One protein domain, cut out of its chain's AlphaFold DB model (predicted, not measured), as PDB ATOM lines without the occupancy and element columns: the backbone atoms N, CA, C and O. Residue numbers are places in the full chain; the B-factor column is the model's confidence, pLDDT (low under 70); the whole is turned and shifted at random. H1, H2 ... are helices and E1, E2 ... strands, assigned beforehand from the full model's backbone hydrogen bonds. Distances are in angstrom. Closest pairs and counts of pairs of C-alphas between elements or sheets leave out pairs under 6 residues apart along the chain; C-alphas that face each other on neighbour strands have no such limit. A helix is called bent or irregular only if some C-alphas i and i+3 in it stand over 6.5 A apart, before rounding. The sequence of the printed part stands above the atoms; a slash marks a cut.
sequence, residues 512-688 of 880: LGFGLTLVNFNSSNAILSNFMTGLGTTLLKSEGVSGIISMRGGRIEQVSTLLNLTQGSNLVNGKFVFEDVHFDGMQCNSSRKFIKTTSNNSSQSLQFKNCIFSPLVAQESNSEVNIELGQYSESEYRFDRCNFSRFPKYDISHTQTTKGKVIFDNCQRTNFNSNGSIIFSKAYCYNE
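What this domain is: This is residues 512 to 688 of the 880 residues of an uncharacterized protein of Runella sp. SP2 (UniProt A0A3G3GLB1). The chain is wound in stacked turns, a short solenoid with three walls of strands: one wall holds E1, E3, E6, E9, E12 and the first part of E15, the second holds E4, E7, E10, E13 and the last part of E15, and the third is the flat sheet E2, E5, E8, E11, E14. The first two walls join in one sheet folded at a corner, E16 folds back beside E15 at the end of the stack, and the short helix H1 sits at another corner, between E10 and E11. The printed part has 177 residues, mostly strand, with sixteen named strands and one named helix in the order E1 to E10, H1, E11 to E16. The branched sheet of eleven strands is parallel but for its last pair, and the sheet of five is parallel throughout, in the order E2 E5 E8 E11 E14. The whole is compact and rounded, with a radius of gyration of the C-alphas of 15.7 A and spans of 43 by 36 by 27 A.

Where its parts are: E1, residues 514 to 519, begins at C-alpha 514 (164.655, 164.494, 159.304) and is 16.8 A long. E2 holds residues 538 to 543, E3 residues 547 to 552, E4 residues 555 to 557 and E5 residues 561 to 566. E6, residues 573 to 579, is 20.0 A long and runs on into E7, residues 582 to 586, at 98 degrees. E8 holds residues 595 to 597. E9, residues 603 to 609, is 19.7 A long and runs on into E10, residues 612 to 615, at 96 degrees. H1, residues 617 to 622, begins at C-alpha 617 (168.060, 129.751, 166.595) and is irregular: C-alphas 618 and 621 are 8.2 A apart. E11 holds residues 624 to 629. E12, residues 636 to 640, runs on into E13, residues 643 to 645, at 83 degrees. E14 holds residues 649 to 654. E15, residues 661 to 670, is 23.9 A long and bends by 78 degrees at residue 666. E16, residues 677 to 685, is 25.7 A long and ends at C-alpha 685 (189.681, 152.228, 161.202).

How they stand to each other: In the branched sheet, E1 and E6 lie on opposite sides of E3, with N 516 and O 548 2.8 A apart and N 549 and O 575 2.8 A apart. E9 is parallel to E6 at 5 degrees, with N 576 and O 605 at 2.8 A. E4 and E10 lie on opposite sides of E7, with N 556 and O 582 at 2.8 A and N 583 and O 612 at 2.8 A. E12 and E13 lie on one side of E15, with N 637 and O 661 at 2.8 A and N 644 and O 668 at 2.8 A. On the other side, E16 forms an antiparallel hairpin with E15, with N 662 and O 684 at 2.8 A. These N and O pairs are within hydrogen-bond range. The two sheets form a sandwich, two sheets face to face, their facing parts 9.7 A centre to centre. In the sheet of five, N 539 and O 561 of E2 and E5 are within range at 2.9 A, and E2 and E14 are the edge strands. H1 is on the branched sheet at a height over the sheet of 5.0 A, over none of its strands; its closest C-alpha pair with E7 is Gly 585 and Val 617, 6.9 A. In H1, 0 of 2 O i to N i+4 pairs and 1 of 3 O i to N i+3 pairs are within range.

The domain as a whole: The C-alphas of Ser 529 and Glu 688, the two farthest apart, are 50.5 A from each other. The printed part has no cut. The link E1 to E2, 18 residues, is long. Mean pLDDT of the printed part is 75.6, and 60 residues are under 70, among them residues 525 to 535 and 670 to 688.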
ATOM      1  N   LEU A 512     166.771 168.767 153.289       67.19
ATOM      2  CA  LEU A 512     166.517 169.557 154.501       67.19
ATOM      3  C   LEU A 512     166.566 168.745 155.808       67.19
ATOM      4  O   LEU A 512     166.621 169.334 156.881       67.19
ATOM      5  N   GLY A 513     166.614 167.417 155.726       72.81
ATOM      6  CA  GLY A 513     166.877 166.530 156.858       72.81
ATOM      7  C   GLY A 513     165.635 165.850 157.457       72.81
ATOM      8  O   GLY A 513     164.543 166.023 156.937       72.81
ATOM      9  N   PHE A 514     165.775 165.064 158.531       79.44
ATOM     10  CA  PHE A 514     164.655 164.494 159.304       79.44
ATOM     11  C   PHE A 514     165.055 164.141 160.750       79.44
ATOM     12  O   PHE A 514     166.236 164.035 161.083       79.44
ATOM     13  N   GLY A 515     164.065 163.917 161.607       84.88
ATOM     14  CA  GLY A 515     164.192 163.423 162.970       84.88
ATOM     15  C   GLY A 515     163.192 162.299 163.234       84.88
ATOM     16  O   GLY A 515     162.004 162.427 162.942       84.88
ATOM     17  N   LEU A 516     163.662 161.192 163.797       90.25
ATOM     18  CA  LEU A 516     162.840 160.049 164.183       90.25
ATOM     19  C   LEU A 516     163.189 159.637 165.611       90.25
ATOM     20  O   LEU A 516     164.309 159.215 165.887       90.25
ATOM     21  N   THR A 517     162.234 159.743 166.526       94.81
ATOM     22  CA  THR A 517     162.388 159.277 167.906       94.81
ATOM     23  C   THR A 517     161.426 158.129 168.161       94.81
ATOM     24  O   THR A 517     160.222 158.281 167.990       94.81
ATOM     25  N   LEU A 518     161.963 156.987 168.573       96.25
ATOM     26  CA  LEU A 518     161.229 155.769 168.890       96.25
ATOM     27  C   LEU A 518     161.470 155.439 170.366       96.25
ATOM     28  O   LEU A 518     162.611 155.246 170.787       96.25
ATOM     29  N   VAL A 519     160.405 155.379 171.156       97.38
ATOM     30  CA  VAL A 519     160.442 155.027 172.578       97.38
ATOM     31  C   VAL A 519     159.634 153.755 172.771       97.38
ATOM     32  O   VAL A 519     158.434 153.739 172.505       97.38
ATOM     33  N   ASN A 520     160.293 152.690 173.231       95.06
ATOM     34  CA  ASN A 520     159.685 151.380 173.460       95.06
ATOM     35  C   ASN A 520     158.935 150.838 172.224       95.06
ATOM     36  O   ASN A 520     157.828 150.310 172.321       95.06
ATOM     37  N   PHE A 521     159.527 151.011 171.039       94.88
ATOM     38  CA  PHE A 521     158.967 150.478 169.801       94.88
ATOM     39  C   PHE A 521     159.214 148.972 169.721       94.88
ATOM     40  O   PHE A 521     160.347 148.516 169.879       94.88
ATOM     41  N   ASN A 522     158.166 148.210 169.429       91.19
ATOM     42  CA  ASN A 522     158.255 146.765 169.283       91.19
ATOM     43  C   ASN A 522     157.955 146.352 167.842       91.19
ATOM     44  O   ASN A 522     157.026 146.861 167.227       91.19
ATOM     45  N   SER A 523     158.681 145.379 167.309       87.69
ATOM     46  CA  SER A 523     158.298 144.732 166.056       87.69
ATOM     47  C   SER A 523     158.373 143.231 166.191       87.69
ATOM     48  O   SER A 523     159.400 142.705 166.618       87.69
ATOM     49  N   SER A 524     157.313 142.539 165.786       75.94
ATOM     50  CA  SER A 524     157.335 141.089 165.682       75.94
ATOM     51  C   SER A 524     156.704 140.625 164.379       75.94
ATOM     52  O   SER A 524     155.573 140.962 164.034       75.94
ATOM     53  N   ASN A 525     157.436 139.775 163.665       62.62
ATOM     54  CA  ASN A 525     156.867 138.988 162.574       62.62
ATOM     55  C   ASN A 525     156.065 137.785 163.123       62.62
ATOM     56  O   ASN A 525     155.357 137.114 162.378       62.62
ATOM     57  N   ALA A 526     156.152 137.522 164.438       48.91
ATOM     58  CA  ALA A 526     155.534 136.389 165.130       48.91
ATOM     59  C   ALA A 526     153.997 136.446 165.209       48.91
ATOM     60  O   ALA A 526     153.364 135.431 165.489       48.91
ATOM     61  N   ILE A 527     153.388 137.604 164.934       46.81
ATOM     62  CA  ILE A 527     151.926 137.763 164.903       46.81
ATOM     63  C   ILE A 527     151.274 136.946 163.772       46.81
ATOM     64  O   ILE A 527     150.086 136.636 163.836       46.81
ATOM     65  N   LEU A 528     152.039 136.524 162.762       45.94
ATOM     66  CA  LEU A 528     151.579 135.575 161.751       45.94
ATOM     67  C   LEU A 528     152.344 134.263 161.937       45.94
ATOM     68  O   LEU A 528     153.452 134.093 161.449       45.94
ATOM     69  N   SER A 529     151.709 133.362 162.687       36.81
ATOM     70  CA  SER A 529     152.116 132.053 163.239       36.81
ATOM     71  C   SER A 529     152.913 131.035 162.389       36.81
ATOM     72  O   SER A 529     153.049 129.892 162.814       36.81
ATOM     73  N   ASN A 530     153.494 131.389 161.246       39.59
ATOM     74  CA  ASN A 530     154.420 130.518 160.533       39.59
ATOM     75  C   ASN A 530     155.802 131.157 160.538       39.59
ATOM     76  O   ASN A 530     155.996 132.230 159.975       39.59
ATOM     77  N   PHE A 531     156.758 130.463 161.155       42.72
ATOM     78  CA  PHE A 531     158.193 130.687 161.020       42.72
ATOM     79  C   PHE A 531     158.590 130.619 159.535       42.72
ATOM     80  O   PHE A 531     159.126 129.618 159.067       42.72
ATOM     81  N   MET A 532     158.296 131.668 158.770       44.16
ATOM     82  CA  MET A 532     158.777 131.848 157.409       44.16
ATOM     83  C   MET A 532     160.255 132.209 157.536       44.16
ATOM     84  O   MET A 532     160.656 133.372 157.604       44.16
ATOM     85  N   THR A 533     161.079 131.176 157.681       44.66
ATOM     86  CA  THR A 533     162.528 131.276 157.583       44.66
ATOM     87  C   THR A 533     162.866 131.864 156.213       44.66
ATOM     88  O   THR A 533     162.389 131.389 155.188       44.66
ATOM     89  N   GLY A 534     163.662 132.938 156.182       49.88
ATOM     90  CA  GLY A 534     164.116 133.522 154.921       49.88
ATOM     91  C   GLY A 534     163.332 134.727 154.399       49.88
ATOM     92  O   GLY A 534     163.493 135.040 153.229       49.88
ATOM     93  N   LEU A 535     162.589 135.479 155.218       62.06
ATOM     94  CA  LEU A 535     162.092 136.812 154.824       62.06
ATOM     95  C   LEU A 535     163.085 137.906 155.246       62.06
ATOM     96  O   LEU A 535     163.507 137.983 156.395       62.06
ATOM     97  N   GLY A 536     163.527 138.716 154.296       72.00
ATOM     98  CA  GLY A 536     164.508 139.774 154.462       72.00
ATOM     99  C   GLY A 536     163.846 141.086 154.855       72.00
ATOM    100  O   GLY A 536     163.530 141.898 153.994       72.00
ATOM    101  N   THR A 537     163.631 141.310 156.146       85.44
ATOM    102  CA  THR A 537     163.096 142.582 156.647       85.44
ATOM    103  C   THR A 537     164.212 143.572 156.976       85.44
ATOM    104  O   THR A 537     165.302 143.185 157.420       85.44
ATOM    105  N   THR A 538     163.933 144.856 156.769       90.12
ATOM    106  CA  THR A 538     164.808 145.972 157.135       90.12
ATOM    107  C   THR A 538     164.165 146.803 158.243       90.12
ATOM    108  O   THR A 538     163.016 147.215 158.100       90.12
ATOM    109  N   LEU A 539     164.877 147.093 159.337       91.69
ATOM    110  CA  LEU A 539     164.342 147.990 160.373       91.69
ATOM    111  C   LEU A 539     164.246 149.423 159.847       91.69
ATOM    112  O   LEU A 539     163.180 150.031 159.909       91.69
ATOM    113  N   LEU A 540     165.335 149.950 159.294       90.81
ATOM    114  CA  LEU A 540     165.347 151.286 158.721       90.81
ATOM    115  C   LEU A 540     165.988 151.303 157.337       90.81
ATOM    116  O   LEU A 540     167.146 150.914 157.165       90.81
ATOM    117  N   LYS A 541     165.262 151.868 156.375       88.94
ATOM    118  CA  LYS A 541     165.789 152.282 155.080       88.94
ATOM    119  C   LYS A 541     165.779 153.807 154.987       88.94
ATOM    120  O   LYS A 541     164.727 154.414 155.160       88.94
ATOM    121  N   SER A 542     166.926 154.411 154.685       82.81
ATOM    122  CA  SER A 542     167.020 155.842 154.362       82.81
ATOM    123  C   SER A 542     167.356 156.022 152.885       82.81
ATOM    124  O   SER A 542     168.285 155.391 152.369       82.81
ATOM    125  N   GLU A 543     166.601 156.880 152.207       79.12
ATOM    126  CA  GLU A 543     166.739 157.185 150.777       79.12
ATOM    127  C   GLU A 543     167.439 158.535 150.576       79.12
ATOM    128  O   GLU A 543     166.958 159.411 149.863       79.12
ATOM    129  N   GLY A 544     168.596 158.702 151.230       69.75
ATOM    130  CA  GLY A 544     169.501 159.810 150.933       69.75
ATOM    131  C   GLY A 544     169.299 161.099 151.719       69.75
ATOM    132  O   GLY A 544     169.713 162.164 151.258       69.75
ATOM    133  N   VAL A 545     168.678 161.013 152.894       71.62
ATOM    134  CA  VAL A 545     168.350 162.168 153.740       71.62
ATOM    135  C   VAL A 545     169.233 162.190 154.982       71.62
ATOM    136  O   VAL A 545     169.410 161.162 155.638       71.62
ATOM    137  N   SER A 546     169.774 163.358 155.325       76.44
ATOM    138  CA  SER A 546     170.473 163.596 156.598       76.44
ATOM    139  C   SER A 546     169.475 163.626 157.753       76.44
ATOM    140  O   SER A 546     168.365 164.109 157.587       76.44
ATOM    141  N   GLY A 547     169.820 163.152 158.945       80.12
ATOM    142  CA  GLY A 547     168.845 163.186 160.032       80.12
ATOM    143  C   GLY A 547     169.289 162.553 161.332       80.12
ATOM    144  O   GLY A 547     170.355 161.947 161.423       80.12
ATOM    145  N   ILE A 548     168.462 162.710 162.359       85.56
ATOM    146  CA  ILE A 548     168.697 162.117 163.672       85.56
ATOM    147  C   ILE A 548     167.683 161.009 163.895       85.56
ATOM    148  O   ILE A 548     166.481 161.238 163.813       85.56
ATOM    149  N   ILE A 549     168.165 159.820 164.235       89.44
ATOM    150  CA  ILE A 549     167.322 158.731 164.713       89.44
ATOM    151  C   ILE A 549     167.737 158.374 166.126       89.44
ATOM    152  O   ILE A 549     168.917 158.170 166.401       89.44
ATOM    153  N   SER A 550     166.760 158.289 167.016       93.88
ATOM    154  CA  SER A 550     166.949 157.876 168.399       93.88
ATOM    155  C   SER A 550     165.944 156.785 168.730       93.88
ATOM    156  O   SER A 550     164.742 157.029 168.687       93.88
ATOM    157  N   MET A 551     166.422 155.590 169.053       96.31
ATOM    158  CA  MET A 551     165.617 154.481 169.553       96.31
ATOM    159  C   MET A 551     166.003 154.188 170.996       96.31
ATOM    160  O   MET A 551     167.182 154.001 171.290       96.31
ATOM    161  N   ARG A 552     165.017 154.143 171.891       96.75
ATOM    162  CA  ARG A 552     165.214 153.853 173.314       96.75
ATOM    163  C   ARG A 552     164.264 152.764 173.776       96.75
ATOM    164  O   ARG A 552     163.052 152.974 173.765       96.75
ATOM    165  N   GLY A 553     164.812 151.638 174.216       94.31
ATOM    166  CA  GLY A 553     164.030 150.479 174.631       94.31
ATOM    167  C   GLY A 553     163.280 149.802 173.480       94.31
ATOM    168  O   GLY A 553     163.356 150.210 172.319       94.31
ATOM    169  N   GLY A 554     162.509 148.776 173.832       93.69
ATOM    170  CA  GLY A 554     161.723 147.981 172.891       93.69
ATOM    171  C   GLY A 554     162.454 146.740 172.373       93.69
ATOM    172  O   GLY A 554     163.643 146.518 172.631       93.69
ATOM    173  N   ARG A 555     161.707 145.899 171.659       92.44
ATOM    174  CA  ARG A 555     162.158 144.613 171.125       92.44
ATOM    175  C   ARG A 555     161.857 144.515 169.636       92.44
ATOM    176  O   ARG A 555     160.713 144.637 169.208       92.44
ATOM    177  N   ILE A 556     162.896 144.253 168.858       91.00
ATOM    178  CA  ILE A 556     162.869 144.154 167.405       91.00
ATOM    179  C   ILE A 556     163.165 142.706 167.023       91.00
ATOM    180  O   ILE A 556     164.298 142.247 167.140       91.00
ATOM    181  N   GLU A 557     162.152 141.972 166.581       85.50
ATOM    182  CA  GLU A 557     162.288 140.556 166.249       85.50
ATOM    183  C   GLU A 557     162.420 140.318 164.742       85.50
ATOM    184  O   GLU A 557     161.762 140.968 163.930       85.50
ATOM    185  N   GLN A 558     163.224 139.317 164.374       80.38
ATOM    186  CA  GLN A 558     163.327 138.772 163.017       80.38
ATOM    187  C   GLN A 558     163.699 139.796 161.941       80.38
ATOM    188  O   GLN A 558     163.256 139.701 160.795       80.38
ATOM    189  N   VAL A 559     164.552 140.759 162.302       85.12
ATOM    190  CA  VAL A 559     165.150 141.692 161.345       85.12
ATOM    191  C   VAL A 559     166.372 141.074 160.674       85.12
ATOM    192  O   VAL A 559     167.222 140.461 161.321       85.12
ATOM    193  N   SER A 560     166.462 141.231 159.353       84.38
ATOM    194  CA  SER A 560     167.597 140.741 158.560       84.38
ATOM    195  C   SER A 560     168.622 141.825 158.218       84.38
ATOM    196  O   SER A 560     169.795 141.519 158.023       84.38
ATOM    197  N   THR A 561     168.196 143.087 158.193       88.38
ATOM    198  CA  THR A 561     169.051 144.260 158.007       88.38
ATOM    199  C   THR A 561     168.597 145.344 158.969       88.38
ATOM    200  O   THR A 561     167.462 145.807 158.900       88.38
ATOM    201  N   LEU A 562     169.456 145.779 159.887       89.31
ATOM    202  CA  LEU A 562     169.084 146.862 160.799       89.31
ATOM    203  C   LEU A 562     168.967 148.179 160.040       89.31
ATOM    204  O   LEU A 562     168.002 148.922 160.198       89.31
ATOM    205  N   LEU A 563     169.966 148.464 159.212       88.69
ATOM    206  CA  LEU A 563     170.116 149.760 158.578       88.69
ATOM    207  C   LEU A 563     170.522 149.571 157.123       88.69
ATOM    208  O   LEU A 563     171.551 148.961 156.838       88.69
ATOM    209  N   ASN A 564     169.716 150.118 156.219       87.81
ATOM    210  CA  ASN A 564     170.006 150.213 154.797       87.81
ATOM    211  C   ASN A 564     170.015 151.688 154.385       87.81
ATOM    212  O   ASN A 564     168.971 152.306 154.172       87.81
ATOM    213  N   LEU A 565     171.208 152.272 154.332       81.00
ATOM    214  CA  LEU A 565     171.414 153.675 153.996       81.00
ATOM    215  C   LEU A 565     171.821 153.756 152.520       81.00
ATOM    216  O   LEU A 565     172.943 153.400 152.142       81.00
ATOM    217  N   THR A 566     170.868 154.174 151.688       73.62
ATOM    218  CA  THR A 566     171.006 154.281 150.227       73.62
ATOM    219  C   THR A 566     171.129 155.733 149.774       73.62
ATOM    220  O   THR A 566     170.768 156.657 150.500       73.62
ATOM    221  N   GLN A 567     171.707 155.930 148.588       63.91
ATOM    222  CA  GLN A 567     172.121 157.233 148.071       63.91
ATOM    223  C   GLN A 567     170.952 158.212 147.857       63.91
ATOM    224  O   GLN A 567     169.946 157.875 147.240       63.91
ATOM    225  N   GLY A 568     171.170 159.457 148.283       54.91
ATOM    226  CA  GLY A 568     170.589 160.668 147.699       54.91
ATOM    227  C   GLY A 568     171.730 161.560 147.221       54.91
ATOM    228  O   GLY A 568     172.888 161.328 147.562       54.91
ATOM    229  N   SER A 569     171.438 162.570 146.410       47.22
ATOM    230  CA  SER A 569     172.437 163.410 145.731       47.22
ATOM    231  C   SER A 569     173.330 164.270 146.646       47.22
ATOM    232  O   SER A 569     174.200 164.969 146.138       47.22
ATOM    233  N   ASN A 570     173.134 164.241 147.969       52.38
ATOM    234  CA  ASN A 570     173.775 165.139 148.932       52.38
ATOM    235  C   ASN A 570     174.542 164.359 150.014       52.38
ATOM    236  O   ASN A 570     174.192 163.222 150.328       52.38
ATOM    237  N   LEU A 571     175.567 164.991 150.606       52.25
ATOM    238  CA  LEU A 571     176.296 164.479 151.775       52.25
ATOM    239  C   LEU A 571     175.295 164.118 152.884       52.25
ATOM    240  O   LEU A 571     174.667 165.002 153.470       52.25
ATOM    241  N   VAL A 572     175.131 162.824 153.159       56.44
ATOM    242  CA  VAL A 572     174.251 162.365 154.234       56.44
ATOM    243  C   VAL A 572     175.029 162.418 155.549       56.44
ATOM    244  O   VAL A 572     175.920 161.594 155.766       56.44
ATOM    245  N   ASN A 573     174.686 163.384 156.402       68.94
ATOM    246  CA  ASN A 573     175.148 163.491 157.785       68.94
ATOM    247  C   ASN A 573     174.025 163.031 158.711       68.94
ATOM    248  O   ASN A 573     173.082 163.780 158.980       68.94
ATOM    249  N   GLY A 574     174.094 161.789 159.172       74.00
ATOM    250  CA  GLY A 574     173.083 161.205 160.042       74.00
ATOM    251  C   GLY A 574     173.657 160.747 161.374       74.00
ATOM    252  O   GLY A 574     174.754 160.193 161.447       74.00
ATOM    253  N   LYS A 575     172.900 160.966 162.450       86.31
ATOM    254  CA  LYS A 575     173.222 160.460 163.786       86.31
ATOM    255  C   LYS A 575     172.150 159.473 164.212       86.31
ATOM    256  O   LYS A 575     171.000 159.852 164.399       86.31
ATOM    257  N   PHE A 576     172.541 158.225 164.407       89.81
ATOM    258  CA  PHE A 576     171.656 157.134 164.786       89.81
ATOM    259  C   PHE A 576     172.081 156.631 166.156       89.81
ATOM    260  O   PHE A 576     173.239 156.272 166.359       89.81
ATOM    261  N   VAL A 577     171.158 156.637 167.104       94.12
ATOM    262  CA  VAL A 577     171.396 156.229 168.485       94.12
ATOM    263  C   VAL A 577     170.374 155.164 168.849       94.12
ATOM    264  O   VAL A 577     169.177 155.392 168.723       94.12
ATOM    265  N   PHE A 578     170.851 154.014 169.306       96.75
ATOM    266  CA  PHE A 578     170.047 152.916 169.824       96.75
ATOM    267  C   PHE A 578     170.496 152.664 171.263       96.75
ATOM    268  O   PHE A 578     171.674 152.398 171.501       96.75
ATOM    269  N   GLU A 579     169.588 152.783 172.223       97.62
ATOM    270  CA  GLU A 579     169.868 152.604 173.652       97.62
ATOM    271  C   GLU A 579     168.884 151.579 174.226       97.62
ATOM    272  O   GLU A 579     167.674 151.709 174.040       97.62
ATOM    273  N   ASP A 580     169.401 150.547 174.895       97.12
ATOM    274  CA  ASP A 580     168.613 149.509 175.582       97.12
ATOM    275  C   ASP A 580     167.620 148.746 174.666       97.12
ATOM    276  O   ASP A 580     166.570 148.283 175.112       97.12
ATOM    277  N   VAL A 581     167.935 148.609 173.370       96.19
ATOM    278  CA  VAL A 581     167.097 147.895 172.385       96.19
ATOM    279  C   VAL A 581     167.486 146.415 172.310       96.19
ATOM    280  O   VAL A 581     168.671 146.075 172.228       96.19
ATOM    281  N   HIS A 582     166.492 145.525 172.279       94.69
ATOM    282  CA  HIS A 582     166.708 144.090 172.088       94.69
ATOM    283  C   HIS A 582     166.375 143.665 170.654       94.69
ATOM    284  O   HIS A 582     165.214 143.650 170.259       94.69
ATOM    285  N   PHE A 583     167.389 143.277 169.888       92.31
ATOM    286  CA  PHE A 583     167.258 142.679 168.565       92.31
ATOM    287  C   PHE A 583     167.312 141.155 168.679       92.31
ATOM    288  O   PHE A 583     168.363 140.587 168.977       92.31
ATOM    289  N   ASP A 584     166.182 140.494 168.455       87.69
ATOM    290  CA  ASP A 584     166.039 139.050 168.655       87.69
ATOM    291  C   ASP A 584     165.699 138.324 167.349       87.69
ATOM    292  O   ASP A 584     165.067 138.873 166.448       87.69
ATOM    293  N   GLY A 585     166.120 137.070 167.225       84.06
ATOM    294  CA  GLY A 585     165.854 136.249 166.050       84.06
ATOM    295  C   GLY A 585     166.412 136.812 164.737       84.06
ATOM    296  O   GLY A 585     165.806 136.602 163.687       84.06
ATOM    297  N   MET A 586     167.527 137.544 164.773       85.31
ATOM    298  CA  MET A 586     168.101 138.196 163.593       85.31
ATOM    299  C   MET A 586     168.509 137.185 162.509       85.31
ATOM    300  O   MET A 586     169.030 136.111 162.807       85.31
ATOM    301  N   GLN A 587     168.304 137.538 161.237       82.31
ATOM    302  CA  GLN A 587     168.571 136.662 160.078       82.31
ATOM    303  C   GLN A 587     169.693 137.192 159.159       82.31
ATOM    304  O   GLN A 587     169.672 136.970 157.946       82.31
ATOM    305  N   CYS A 588     170.649 137.939 159.715       80.38
ATOM    306  CA  CYS A 588     171.759 138.538 158.968       80.38
ATOM    307  C   CYS A 588     172.732 137.470 158.452       80.38
ATOM    308  O   CYS A 588     173.112 136.568 159.195       80.38
ATOM    309  N   ASN A 589     173.157 137.574 157.195       79.88
ATOM    310  CA  ASN A 589     174.119 136.665 156.560       79.88
ATOM    311  C   ASN A 589     174.859 137.385 155.422       79.88
ATOM    312  O   ASN A 589     174.552 138.537 155.121       79.88
ATOM    313  N   SER A 590     175.789 136.723 154.733       74.31
ATOM    314  CA  SER A 590     176.592 137.342 153.662       74.31
ATOM    315  C   SER A 590     175.775 138.064 152.575       74.31
ATOM    316  O   SER A 590     176.253 139.063 152.032       74.31
ATOM    317  N   SER A 591     174.548 137.607 152.297       77.19
ATOM    318  CA  SER A 591     173.608 138.201 151.331       77.19
ATOM    319  C   SER A 591     172.693 139.273 151.944       77.19
ATOM    320  O   SER A 591     172.190 140.133 151.225       77.19
ATOM    321  N   ARG A 592     172.479 139.244 153.266       80.94
ATOM    322  CA  ARG A 592     171.631 140.177 154.028       80.94
ATOM    323  C   ARG A 592     172.458 140.882 155.089       80.94
ATOM    324  O   ARG A 592     172.661 140.355 156.184       80.94
ATOM    325  N   LYS A 593     172.955 142.064 154.730       84.12
ATOM    326  CA  LYS A 593     173.885 142.815 155.570       84.12
ATOM    327  C   LYS A 593     173.216 143.292 156.859       84.12
ATOM    328  O   LYS A 593     172.113 143.832 156.806       84.12
ATOM    329  N   PHE A 594     173.901 143.145 157.990       84.44
ATOM    330  CA  PHE A 594     173.494 143.658 159.297       84.44
ATOM    331  C   PHE A 594     173.369 145.184 159.243       84.44
ATOM    332  O   PHE A 594     172.331 145.741 159.604       84.44
ATOM    333  N   ILE A 595     174.392 145.848 158.698       86.94
ATOM    334  CA  ILE A 595     174.369 147.266 158.334       86.94
ATOM    335  C   ILE A 595     174.895 147.402 156.909       86.94
ATOM    336  O   ILE A 595     175.988 146.933 156.596       86.94
ATOM    337  N   LYS A 596     174.125 148.079 156.058       85.44
ATOM    338  CA  LYS A 596     174.485 148.391 154.681       85.44
ATOM    339  C   LYS A 596     174.517 149.897 154.481       85.44
ATOM    340  O   LYS A 596     173.474 150.547 154.548       85.44
ATOM    341  N   THR A 597     175.689 150.454 154.198       78.12
ATOM    342  CA  THR A 597     175.820 151.837 153.736       78.12
ATOM    343  C   THR A 597     176.358 151.817 152.313       78.12
ATOM    344  O   THR A 597     177.452 151.346 152.053       78.12
ATOM    345  N   THR A 598     175.553 152.265 151.354       70.38
ATOM    346  CA  THR A 598     175.943 152.290 149.925       70.38
ATOM    347  C   THR A 598     176.200 153.700 149.414       70.38
ATOM    348  O   THR A 598     176.523 153.888 148.245       70.38
ATOM    349  N   SER A 599     176.043 154.709 150.270       64.06
ATOM    350  CA  SER A 599     176.242 156.105 149.909       64.06
ATOM    351  C   SER A 599     177.720 156.434 149.742       64.06
ATOM    352  O   SER A 599     178.523 156.226 150.654       64.06
ATOM    353  N   ASN A 600     178.052 157.024 148.595       65.69
ATOM    354  CA  ASN A 600     179.360 157.618 148.378       65.69
ATOM    355  C   ASN A 600     179.444 158.962 149.128       65.69
ATOM    356  O   ASN A 600     178.499 159.746 149.065       65.69
ATOM    357  N   ASN A 601     180.555 159.247 149.817       65.12
ATOM    358  CA  ASN A 601     180.789 160.497 150.569       65.12
ATOM    359  C   ASN A 601     179.823 160.768 151.754       65.12
ATOM    360  O   ASN A 601     179.492 161.917 152.027       65.12
ATOM    361  N   SER A 602     179.336 159.757 152.481       65.50
ATOM    362  CA  SER A 602     178.488 159.979 153.676       65.50
ATOM    363  C   SER A 602     179.264 159.932 154.998       65.50
ATOM    364  O   SER A 602     180.091 159.037 155.191       65.50
ATOM    365  N   SER A 603     178.932 160.803 155.955       73.19
ATOM    366  CA  SER A 603     179.442 160.740 157.334       73.19
ATOM    367  C   SER A 603     178.303 160.402 158.296       73.19
ATOM    368  O   SER A 603     177.494 161.246 158.672       73.19
ATOM    369  N   GLN A 604     178.197 159.126 158.662       77.19
ATOM    370  CA  GLN A 604     177.175 158.627 159.577       77.19
ATOM    371  C   GLN A 604     177.786 158.352 160.947       77.19
ATOM    372  O   GLN A 604     178.841 157.737 161.039       77.19
ATOM    373  N   SER A 605     177.107 158.735 162.020       85.25
ATOM    374  CA  SER A 605     177.456 158.341 163.386       85.25
ATOM    375  C   SER A 605     176.391 157.390 163.917       85.25
ATOM    376  O   SER A 605     175.331 157.838 164.350       85.25
ATOM    377  N   LEU A 606     176.678 156.092 163.932       89.88
ATOM    378  CA  LEU A 606     175.856 155.062 164.566       89.88
ATOM    379  C   LEU A 606     176.395 154.752 165.958       89.88
ATOM    380  O   LEU A 606     177.579 154.472 166.122       89.88
ATOM    381  N   GLN A 607     175.519 154.762 166.955       93.94
ATOM    382  CA  GLN A 607     175.835 154.387 168.327       93.94
ATOM    383  C   GLN A 607     174.793 153.402 168.842       93.94
ATOM    384  O   GLN A 607     173.609 153.720 168.889       93.94
ATOM    385  N   PHE A 608     175.247 152.234 169.268       96.12
ATOM    386  CA  PHE A 608     174.464 151.239 169.987       96.12
ATOM    387  C   PHE A 608     174.981 151.196 171.422       96.12
ATOM    388  O   PHE A 608     176.183 151.038 171.627       96.12
ATOM    389  N   LYS A 609     174.103 151.359 172.409       97.00
ATOM    390  CA  LYS A 609     174.446 151.296 173.834       97.00
ATOM    391  C   LYS A 609     173.557 150.287 174.533       97.00
ATOM    392  O   LYS A 609     172.340 150.336 174.361       97.00
ATOM    393  N   ASN A 610     174.160 149.387 175.308       96.12
ATOM    394  CA  ASN A 610     173.449 148.348 176.065       96.12
ATOM    395  C   ASN A 610     172.470 147.513 175.210       96.12
ATOM    396  O   ASN A 610     171.465 147.011 175.711       96.12
ATOM    397  N   CYS A 611     172.711 147.398 173.901       96.38
ATOM    398  CA  CYS A 611     171.826 146.656 173.008       96.38
ATOM    399  C   CYS A 611     172.134 145.158 173.074       96.38
ATOM    400  O   CYS A 611     173.284 144.755 173.262       96.38
ATOM    401  N   ILE A 612     171.112 144.331 172.871       93.88
ATOM    402  CA  ILE A 612     171.256 142.874 172.779       93.88
ATOM    403  C   ILE A 612     170.979 142.461 171.340       93.88
ATOM    404  O   ILE A 612     169.971 142.868 170.773       93.88
ATOM    405  N   PHE A 613     171.851 141.641 170.768       92.62
ATOM    406  CA  PHE A 613     171.724 141.077 169.432       92.62
ATOM    407  C   PHE A 613     171.754 139.554 169.534       92.62
ATOM    408  O   PHE A 613     172.751 138.988 169.988       92.62
ATOM    409  N   SER A 614     170.693 138.896 169.074       88.69
ATOM    410  CA  SER A 614     170.583 137.435 169.043       88.69
ATOM    411  C   SER A 614     170.140 136.968 167.652       88.69
ATOM    412  O   SER A 614     169.152 137.488 167.127       88.69
ATOM    413  N   PRO A 615     170.836 136.003 167.024       83.88
ATOM    414  CA  PRO A 615     170.414 135.421 165.761       83.88
ATOM    415  C   PRO A 615     169.199 134.509 165.951       83.88
ATOM    416  O   PRO A 615     168.875 134.070 167.054       83.88
ATOM    417  N   LEU A 616     168.530 134.180 164.849       80.00
ATOM    418  CA  LEU A 616     167.496 133.155 164.846       80.00
ATOM    419  C   LEU A 616     168.110 131.782 165.142       80.00
ATOM    420  O   LEU A 616     168.991 131.338 164.409       80.00
ATOM    421  N   VAL A 617     167.565 131.069 166.137       71.69
ATOM    422  CA  VAL A 617     168.060 129.751 166.595       71.69
ATOM    423  C   VAL A 617     168.229 128.737 165.448       71.69
ATOM    424  O   VAL A 617     169.183 127.967 165.412       71.69
ATOM    425  N   ALA A 618     167.338 128.756 164.454       65.31
ATOM    426  CA  ALA A 618     167.411 127.854 163.299       65.31
ATOM    427  C   ALA A 618     168.513 128.209 162.273       65.31
ATOM    428  O   ALA A 618     168.783 127.420 161.372       65.31
ATOM    429  N   GLN A 619     169.108 129.401 162.357       66.12
ATOM    430  CA  GLN A 619     170.088 129.936 161.403       66.12
ATOM    431  C   GLN A 619     171.390 130.366 162.088       66.12
ATOM    432  O   GLN A 619     172.217 131.024 161.452       66.12
ATOM    433  N   GLU A 620     171.600 130.009 163.362       70.94
ATOM    434  CA  GLU A 620     172.741 130.512 164.134       70.94
ATOM    435  C   GLU A 620     174.066 130.214 163.413       70.94
ATOM    436  O   GLU A 620     174.873 131.119 163.278       70.94
ATOM    437  N   SER A 621     174.255 129.022 162.827       69.75
ATOM    438  CA  SER A 621     175.500 128.614 162.140       69.75
ATOM    439  C   SER A 621     175.877 129.444 160.901       69.75
ATOM    440  O   SER A 621     177.060 129.551 160.561       69.75
ATOM    441  N   ASN A 622     174.889 130.047 160.234       74.25
ATOM    442  CA  ASN A 622     175.074 130.889 159.048       74.25
ATOM    443  C   ASN A 622     174.927 132.384 159.347       74.25
ATOM    444  O   ASN A 622     175.126 133.202 158.446       74.25
ATOM    445  N   SER A 623     174.576 132.736 160.585       75.44
ATOM    446  CA  SER A 623     174.343 134.119 160.974       75.44
ATOM    447  C   SER A 623     175.655 134.888 161.084       75.44
ATOM    448  O   SER A 623     176.665 134.378 161.570       75.44
ATOM    449  N   GLU A 624     175.648 136.136 160.638       78.19
ATOM    450  CA  GLU A 624     176.847 136.964 160.587       78.19
ATOM    451  C   GLU A 624     176.528 138.409 160.962       78.19
ATOM    452  O   GLU A 624     175.569 138.998 160.461       78.19
ATOM    453  N   VAL A 625     177.366 138.998 161.815       79.31
ATOM    454  CA  VAL A 625     177.395 140.453 161.987       79.31
ATOM    455  C   VAL A 625     178.255 141.018 160.866       79.31
ATOM    456  O   VAL A 625     179.481 141.022 160.980       79.31
ATOM    457  N   ASN A 626     177.620 141.453 159.776       76.75
ATOM    458  CA  ASN A 626     178.316 142.020 158.625       76.75
ATOM    459  C   ASN A 626     177.977 143.484 158.335       76.75
ATOM    460  O   ASN A 626     176.828 143.867 158.101       76.75
ATOM    461  N   ILE A 627     179.018 144.309 158.314       81.12
ATOM    462  CA  ILE A 627     178.913 145.740 158.035       81.12
ATOM    463  C   ILE A 627     179.517 145.994 156.654       81.12
ATOM    464  O   ILE A 627     180.674 145.655 156.404       81.12
ATOM    465  N   GLU A 628     178.723 146.558 155.747       81.25
ATOM    466  CA  GLU A 628     179.155 146.988 154.416       81.25
ATOM    467  C   GLU A 628     179.274 148.513 154.390       81.25
ATOM    468  O   GLU A 628     178.288 149.211 154.641       81.25
ATOM    469  N   LEU A 629     180.484 149.006 154.102       76.56
ATOM    470  CA  LEU A 629     180.810 150.433 154.050       76.56
ATOM    471  C   LEU A 629     180.872 150.966 152.608       76.56
ATOM    472  O   LEU A 629     181.585 150.422 151.753       76.56
ATOM    473  N   GLY A 630     180.158 152.068 152.364       69.50
ATOM    474  CA  GLY A 630     180.096 152.768 151.076       69.50
ATOM    475  C   GLY A 630     181.349 153.591 150.766       69.50
ATOM    476  O   GLY A 630     182.097 153.961 151.672       69.50
ATOM    477  N   GLN A 631     181.577 153.900 149.485       68.25
ATOM    478  CA  GLN A 631     182.800 154.546 148.990       68.25
ATOM    479  C   GLN A 631     183.002 155.931 149.640       68.25
ATOM    480  O   GLN A 631     182.085 156.743 149.691       68.25
ATOM    481  N   TYR A 632     184.200 156.250 150.138       61.16
ATOM    482  CA  TYR A 632     184.497 157.543 150.783       61.16
ATOM    483  C   TYR A 632     183.635 157.901 152.015       61.16
ATOM    484  O   TYR A 632     183.432 159.078 152.303       61.16
ATOM    485  N   SER A 633     183.123 156.928 152.777       63.00
ATOM    486  CA  SER A 633     182.362 157.239 153.997       63.00
ATOM    487  C   SER A 633     183.272 157.636 155.174       63.00
ATOM    488  O   SER A 633     184.161 156.852 155.495       63.00
ATOM    489  N   GLU A 634     183.020 158.752 155.873       73.00
ATOM    490  CA  GLU A 634     183.663 159.124 157.163       73.00
ATOM    491  C   GLU A 634     182.868 158.613 158.382       73.00
ATOM    492  O   GLU A 634     182.764 159.259 159.422       73.00
ATOM    493  N   SER A 635     182.219 157.459 158.229       76.88
ATOM    494  CA  SER A 635     181.206 156.997 159.180       76.88
ATOM    495  C   SER A 635     181.813 156.311 160.415       76.88
ATOM    496  O   SER A 635     182.711 155.482 160.289       76.88
ATOM    497  N   GLU A 636     181.299 156.625 161.605       83.88
ATOM    498  CA  GLU A 636     181.592 155.953 162.877       83.88
ATOM    499  C   GLU A 636     180.454 154.993 163.247       83.88
ATOM    500  O   GLU A 636     179.300 155.400 163.333       83.88
ATOM    501  N   TYR A 637     180.791 153.739 163.538       86.62
ATOM    502  CA  TYR A 637     179.879 152.709 164.029       86.62
ATOM    503  C   TYR A 637     180.361 152.269 165.405       86.62
ATOM    504  O   TYR A 637     181.355 151.559 165.507       86.62
ATOM    505  N   ARG A 638     179.698 152.697 166.474       89.25
ATOM    506  CA  ARG A 638     180.093 152.391 167.849       89.25
ATOM    507  C   ARG A 638     179.083 151.472 168.518       89.25
ATOM    508  O   ARG A 638     177.894 151.767 168.529       89.25
ATOM    509  N   PHE A 639     179.576 150.417 169.143       91.62
ATOM    510  CA  PHE A 639     178.847 149.510 170.015       91.62
ATOM    511  C   PHE A 639     179.460 149.628 171.410       91.62
ATOM    512  O   PHE A 639     180.636 149.340 171.581       91.62
ATOM    513  N   ASP A 640     178.695 150.091 172.389       92.69
ATOM    514  CA  ASP A 640     179.106 150.285 173.784       92.69
ATOM    515  C   ASP A 640     178.262 149.364 174.675       92.69
ATOM    516  O   ASP A 640     177.030 149.416 174.632       92.69
ATOM    517  N   ARG A 641     178.908 148.480 175.444       93.38
ATOM    518  CA  ARG A 641     178.251 147.526 176.362       93.38
ATOM    519  C   ARG A 641     177.167 146.665 175.704       93.38
ATOM    520  O   ARG A 641     176.180 146.294 176.333       93.38
ATOM    521  N   CYS A 642     177.327 146.353 174.420       92.56
ATOM    522  CA  CYS A 642     176.372 145.535 173.677       92.56
ATOM    523  C   CYS A 642     176.654 144.038 173.850       92.56
ATOM    524  O   CYS A 642     177.809 143.630 173.941       92.56
ATOM    525  N   ASN A 643     175.611 143.208 173.835       90.94
ATOM    526  CA  ASN A 643     175.727 141.752 173.903       90.94
ATOM    527  C   ASN A 643     175.387 141.120 172.548       90.94
ATOM    528  O   ASN A 643     174.260 141.234 172.080       90.94
ATOM    529  N   PHE A 644     176.348 140.434 171.939       86.81
ATOM    530  CA  PHE A 644     176.185 139.660 170.713       86.81
ATOM    531  C   PHE A 644     176.109 138.177 171.062       86.81
ATOM    532  O   PHE A 644     177.124 137.479 171.138       86.81
ATOM    533  N   SER A 645     174.901 137.684 171.297       80.62
ATOM    534  CA  SER A 645     174.699 136.299 171.695       80.62
ATOM    535  C   SER A 645     174.787 135.379 170.477       80.62
ATOM    536  O   SER A 645     174.099 135.617 169.495       80.62
ATOM    537  N   ARG A 646     175.612 134.325 170.519       76.62
ATOM    538  CA  ARG A 646     175.617 133.202 169.550       76.62
ATOM    539  C   ARG A 646     175.853 133.503 168.060       76.62
ATOM    540  O   ARG A 646     175.699 132.602 167.241       76.62
ATOM    541  N   PHE A 647     176.293 134.697 167.665       74.94
ATOM    542  CA  PHE A 647     176.766 134.904 166.289       74.94
ATOM    543  C   PHE A 647     178.094 134.152 166.062       74.94
ATOM    544  O   PHE A 647     179.049 134.382 166.814       74.94
ATOM    545  N   PRO A 648     178.214 133.261 165.058       67.50
ATOM    546  CA  PRO A 648     179.459 132.545 164.778       67.50
ATOM    547  C   PRO A 648     180.476 133.395 164.006       67.50
ATOM    548  O   PRO A 648     181.675 133.165 164.164       67.50
ATOM    549  N   LYS A 649     180.022 134.368 163.200       70.94
ATOM    550  CA  LYS A 649     180.851 135.134 162.254       70.94
ATOM    551  C   LYS A 649     180.680 136.646 162.417       70.94
ATOM    552  O   LYS A 649     179.580 137.131 162.687       70.94
ATOM    553  N   TYR A 650     181.778 137.366 162.206       72.69
ATOM    554  CA  TYR A 650     181.842 138.825 162.164       72.69
ATOM    555  C   TYR A 650     182.657 139.207 160.930       72.69
ATOM    556  O   TYR A 650     183.820 138.817 160.840       72.69
ATOM    557  N   ASP A 651     182.056 139.951 160.008       70.88
ATOM    558  CA  ASP A 651     182.703 140.402 158.775       70.88
ATOM    559  C   ASP A 651     182.533 141.915 158.619       70.88
ATOM    560  O   ASP A 651     181.466 142.480 158.849       70.88
ATOM    561  N   ILE A 652     183.599 142.611 158.251       69.94
ATOM    562  CA  ILE A 652     183.539 144.043 157.969       69.94
ATOM    563  C   ILE A 652     184.107 144.223 156.572       69.94
ATOM    564  O   ILE A 652     185.313 144.134 156.349       69.94
ATOM    565  N   SER A 653     183.200 144.475 155.637       69.69
ATOM    566  CA  SER A 653     183.495 144.601 154.215       69.69
ATOM    567  C   SER A 653     183.480 146.072 153.799       69.69
ATOM    568  O   SER A 653     182.622 146.848 154.229       69.69
ATOM    569  N   HIS A 654     184.427 146.469 152.949       62.69
ATOM    570  CA  HIS A 654     184.511 147.828 152.421       62.69
ATOM    571  C   HIS A 654     184.643 147.820 150.896       62.69
ATOM    572  O   HIS A 654     185.283 146.947 150.304       62.69
ATOM    573  N   THR A 655     184.080 148.835 150.252       59.66
ATOM    574  CA  THR A 655     184.374 149.154 148.847       59.66
ATOM    575  C   THR A 655     185.685 149.957 148.771       59.66
ATOM    576  O   THR A 655     186.170 150.445 149.789       59.66
ATOM    577  N   GLN A 656     186.384 149.999 147.632       50.59
ATOM    578  CA  GLN A 656     187.729 150.607 147.582       50.59
ATOM    579  C   GLN A 656     187.663 152.108 147.960       50.59
ATOM    580  O   GLN A 656     186.780 152.806 147.478       50.59
ATOM    581  N   THR A 657     188.577 152.572 148.833       57.69
ATOM    582  CA  THR A 657     188.742 153.952 149.371       57.69
ATOM    583  C   THR A 657     187.681 154.467 150.375       57.69
ATOM    584  O   THR A 657     186.949 155.406 150.073       57.69
ATOM    585  N   THR A 658     187.622 153.941 151.609       57.28
ATOM    586  CA  THR A 658     186.663 154.358 152.673       57.28
ATOM    587  C   THR A 658     187.336 154.899 153.946       57.28
ATOM    588  O   THR A 658     188.263 154.266 154.435       57.28
ATOM    589  N   LYS A 659     186.841 156.009 154.528       66.25
ATOM    590  CA  LYS A 659     187.342 156.663 155.768       66.25
ATOM    591  C   LYS A 659     186.535 156.305 157.041       66.25
ATOM    592  O   LYS A 659     186.260 157.165 157.873       66.25
ATOM    593  N   GLY A 660     186.055 155.069 157.171       67.94
ATOM    594  CA  GLY A 660     185.135 154.677 158.252       67.94
ATOM    595  C   GLY A 660     185.835 154.123 159.496       67.94
ATOM    596  O   GLY A 660     186.985 153.694 159.429       67.94
ATOM    597  N   LYS A 661     185.128 154.062 160.630       74.69
ATOM    598  CA  LYS A 661     185.577 153.340 161.830       74.69
ATOM    599  C   LYS A 661     184.460 152.546 162.498       74.69
ATOM    600  O   LYS A 661     183.358 153.052 162.664       74.69
ATOM    601  N   VAL A 662     184.756 151.321 162.922       78.00
ATOM    602  CA  VAL A 662     183.857 150.456 163.703       78.00
ATOM    603  C   VAL A 662     184.493 150.207 165.066       78.00
ATOM    604  O   VAL A 662     185.623 149.740 165.135       78.00
ATOM    605  N   ILE A 663     183.805 150.520 166.156       78.94
ATOM    606  CA  ILE A 663     184.314 150.450 167.528       78.94
ATOM    607  C   ILE A 663     183.362 149.598 168.359       78.94
ATOM    608  O   ILE A 663     182.180 149.898 168.448       78.94
ATOM    609  N   PHE A 664     183.891 148.579 169.010       78.44
ATOM    610  CA  PHE A 664     183.262 147.805 170.065       78.44
ATOM    611  C   PHE A 664     183.945 148.190 171.375       78.44
ATOM    612  O   PHE A 664     185.168 148.115 171.473       78.44
ATOM    613  N   ASP A 665     183.173 148.618 172.359       80.38
ATOM    614  CA  ASP A 665     183.645 149.063 173.661       80.38
ATOM    615  C   ASP A 665     182.898 148.284 174.744       80.38
ATOM    616  O   ASP A 665     181.671 148.354 174.836       80.38
ATOM    617  N   ASN A 666     183.628 147.472 175.508       82.25
ATOM    618  CA  ASN A 666     183.113 146.648 176.600       82.25
ATOM    619  C   ASN A 666     181.914 145.765 176.193       82.25
ATOM    620  O   ASN A 666     180.955 145.603 176.948       82.25
ATOM    621  N   CYS A 667     181.938 145.237 174.968       79.25
ATOM    622  CA  CYS A 667     180.880 144.385 174.436       79.25
ATOM    623  C   CYS A 667     181.069 142.939 174.894       79.25
ATOM    624  O   CYS A 667     182.174 142.504 175.188       79.25
ATOM    625  N   GLN A 668     179.989 142.173 174.928       81.12
ATOM    626  CA  GLN A 668     179.979 140.783 175.359       81.12
ATOM    627  C   GLN A 668     179.581 139.876 174.191       81.12
ATOM    628  O   GLN A 668     178.722 140.230 173.390       81.12
ATOM    629  N   ARG A 669     180.188 138.693 174.093       76.81
ATOM    630  CA  ARG A 669     179.763 137.611 173.197       76.81
ATOM    631  C   ARG A 669     179.562 136.336 174.003       76.81
ATOM    632  O   ARG A 669     180.408 135.995 174.832       76.81
ATOM    633  N   THR A 670     178.462 135.623 173.789       69.06
ATOM    634  CA  THR A 670     178.291 134.254 174.308       69.06
ATOM    635  C   THR A 670     178.816 133.261 173.276       69.06
ATOM    636  O   THR A 670     178.590 133.420 172.072       69.06
ATOM    637  N   ASN A 671     179.572 132.265 173.730       59.66
ATOM    638  CA  ASN A 671     180.162 131.283 172.830       59.66
ATOM    639  C   ASN A 671     179.075 130.436 172.160       59.66
ATOM    640  O   ASN A 671     178.136 129.976 172.800       59.66
ATOM    641  N   PHE A 672     179.245 130.177 170.861       54.81
ATOM    642  CA  PHE A 672     178.328 129.341 170.078       54.81
ATOM    643  C   PHE A 672     178.217 127.909 170.646       54.81
ATOM    644  O   PHE A 672     177.156 127.301 170.587       54.81
ATOM    645  N   ASN A 673     179.294 127.404 171.265       54.81
ATOM    646  CA  ASN A 673     179.394 126.030 171.775       54.81
ATOM    647  C   ASN A 673     179.466 125.915 173.311       54.81
ATOM    648  O   ASN A 673     179.644 124.814 173.827       54.81
ATOM    649  N   SER A 674     179.380 127.015 174.067       53.50
ATOM    650  CA  SER A 674     179.436 126.958 175.535       53.50
ATOM    651  C   SER A 674     178.668 128.104 176.190       53.50
ATOM    652  O   SER A 674     178.568 129.196 175.646       53.50
ATOM    653  N   ASN A 675     178.175 127.882 177.413       54.22
ATOM    654  CA  ASN A 675     177.528 128.927 178.225       54.22
ATOM    655  C   ASN A 675     178.514 130.012 178.714       54.22
ATOM    656  O   ASN A 675     178.131 130.897 179.478       54.22
ATOM    657  N   GLY A 676     179.788 129.927 178.317       51.62
ATOM    658  CA  GLY A 676     180.801 130.926 178.620       51.62
ATOM    659  C   GLY A 676     180.576 132.201 177.816       51.62
ATOM    660  O   GLY A 676     180.112 132.174 176.673       51.62
ATOM    661  N   SER A 677     180.924 133.333 178.418       57.84
ATOM    662  CA  SER A 677     180.840 134.621 177.756       57.84
ATOM    663  C   SER A 677     182.137 135.399 177.874       57.84
ATOM    664  O   SER A 677     182.807 135.349 178.900       57.84
ATOM    665  N   ILE A 678     182.483 136.096 176.797       58.16
ATOM    666  CA  ILE A 678     183.736 136.820 176.640       58.16
ATOM    667  C   ILE A 678     183.399 138.296 176.465       58.16
ATOM    668  O   ILE A 678     182.575 138.647 175.620       58.16
ATOM    669  N   ILE A 679     184.035 139.144 177.268       64.06
ATOM    670  CA  ILE A 679     183.997 140.597 177.105       64.06
ATOM    671  C   ILE A 679     185.136 140.989 176.160       64.06
ATOM    672  O   ILE A 679     186.250 140.491 176.308       64.06
ATOM    673  N   PHE A 680     184.862 141.859 175.189       56.16
ATOM    674  CA  PHE A 680     185.828 142.326 174.203       56.16
ATOM    675  C   PHE A 680     185.650 143.820 173.899       56.16
ATOM    676  O   PHE A 680     184.532 144.342 173.860       56.16
ATOM    677  N   SER A 681     186.769 144.489 173.618       58.00
ATOM    678  CA  SER A 681     186.810 145.848 173.075       58.00
ATOM    679  C   SER A 681     187.669 145.841 171.810       58.00
ATOM    680  O   SER A 681     188.801 145.375 171.826       58.00
ATOM    681  N   LYS A 682     187.154 146.329 170.676       62.22
ATOM    682  CA  LYS A 682     187.877 146.302 169.394       62.22
ATOM    683  C   LYS A 682     187.535 147.501 168.519       62.22
ATOM    684  O   LYS A 682     186.370 147.764 168.272       62.22
ATOM    685  N   ALA A 683     188.545 148.183 167.982       53.75
ATOM    686  CA  ALA A 683     188.372 149.261 167.009       53.75
ATOM    687  C   ALA A 683     188.993 148.904 165.648       53.75
ATOM    688  O   ALA A 683     190.128 148.420 165.584       53.75
ATOM    689  N   TYR A 684     188.247 149.181 164.581       59.44
ATOM    690  CA  TYR A 684     188.614 149.076 163.172       59.44
ATOM    691  C   TYR A 684     188.563 150.482 162.567       59.44
ATOM    692  O   TYR A 684     187.551 151.158 162.730       59.44
ATOM    693  N   CYS A 685     189.615 150.927 161.880       52.97
ATOM    694  CA  CYS A 685     189.681 152.228 161.202       52.97
ATOM    695  C   CYS A 685     190.112 152.015 159.743       52.97
ATOM    696  O   CYS A 685     190.916 151.122 159.480       52.97
ATOM    697  N   TYR A 686     189.609 152.824 158.808       55.22
ATOM    698  CA  TYR A 686     189.903 152.717 157.374       55.22
ATOM    699  C   TYR A 686     190.379 154.067 156.790       55.22
ATOM    700  O   TYR A 686     189.887 155.113 157.207       55.22
ATOM    701  N   ASN A 687     191.300 153.999 155.808       44.88
ATOM    702  CA  ASN A 687     192.061 155.044 155.074       44.88
ATOM    703  C   ASN A 687     193.295 155.683 155.752       44.88
ATOM    704  O   ASN A 687     193.139 156.535 156.616       44.88
ATOM    705  N   GLU A 688     194.482 155.322 155.226       34.38
ATOM    706  CA  GLU A 688     195.698 156.115 154.880       34.38
ATOM    707  C   GLU A 688     196.743 155.132 154.245       34.38
ATOM    708  O   GLU A 688     196.527 153.917 154.335       34.38
TER     709      GLU A 688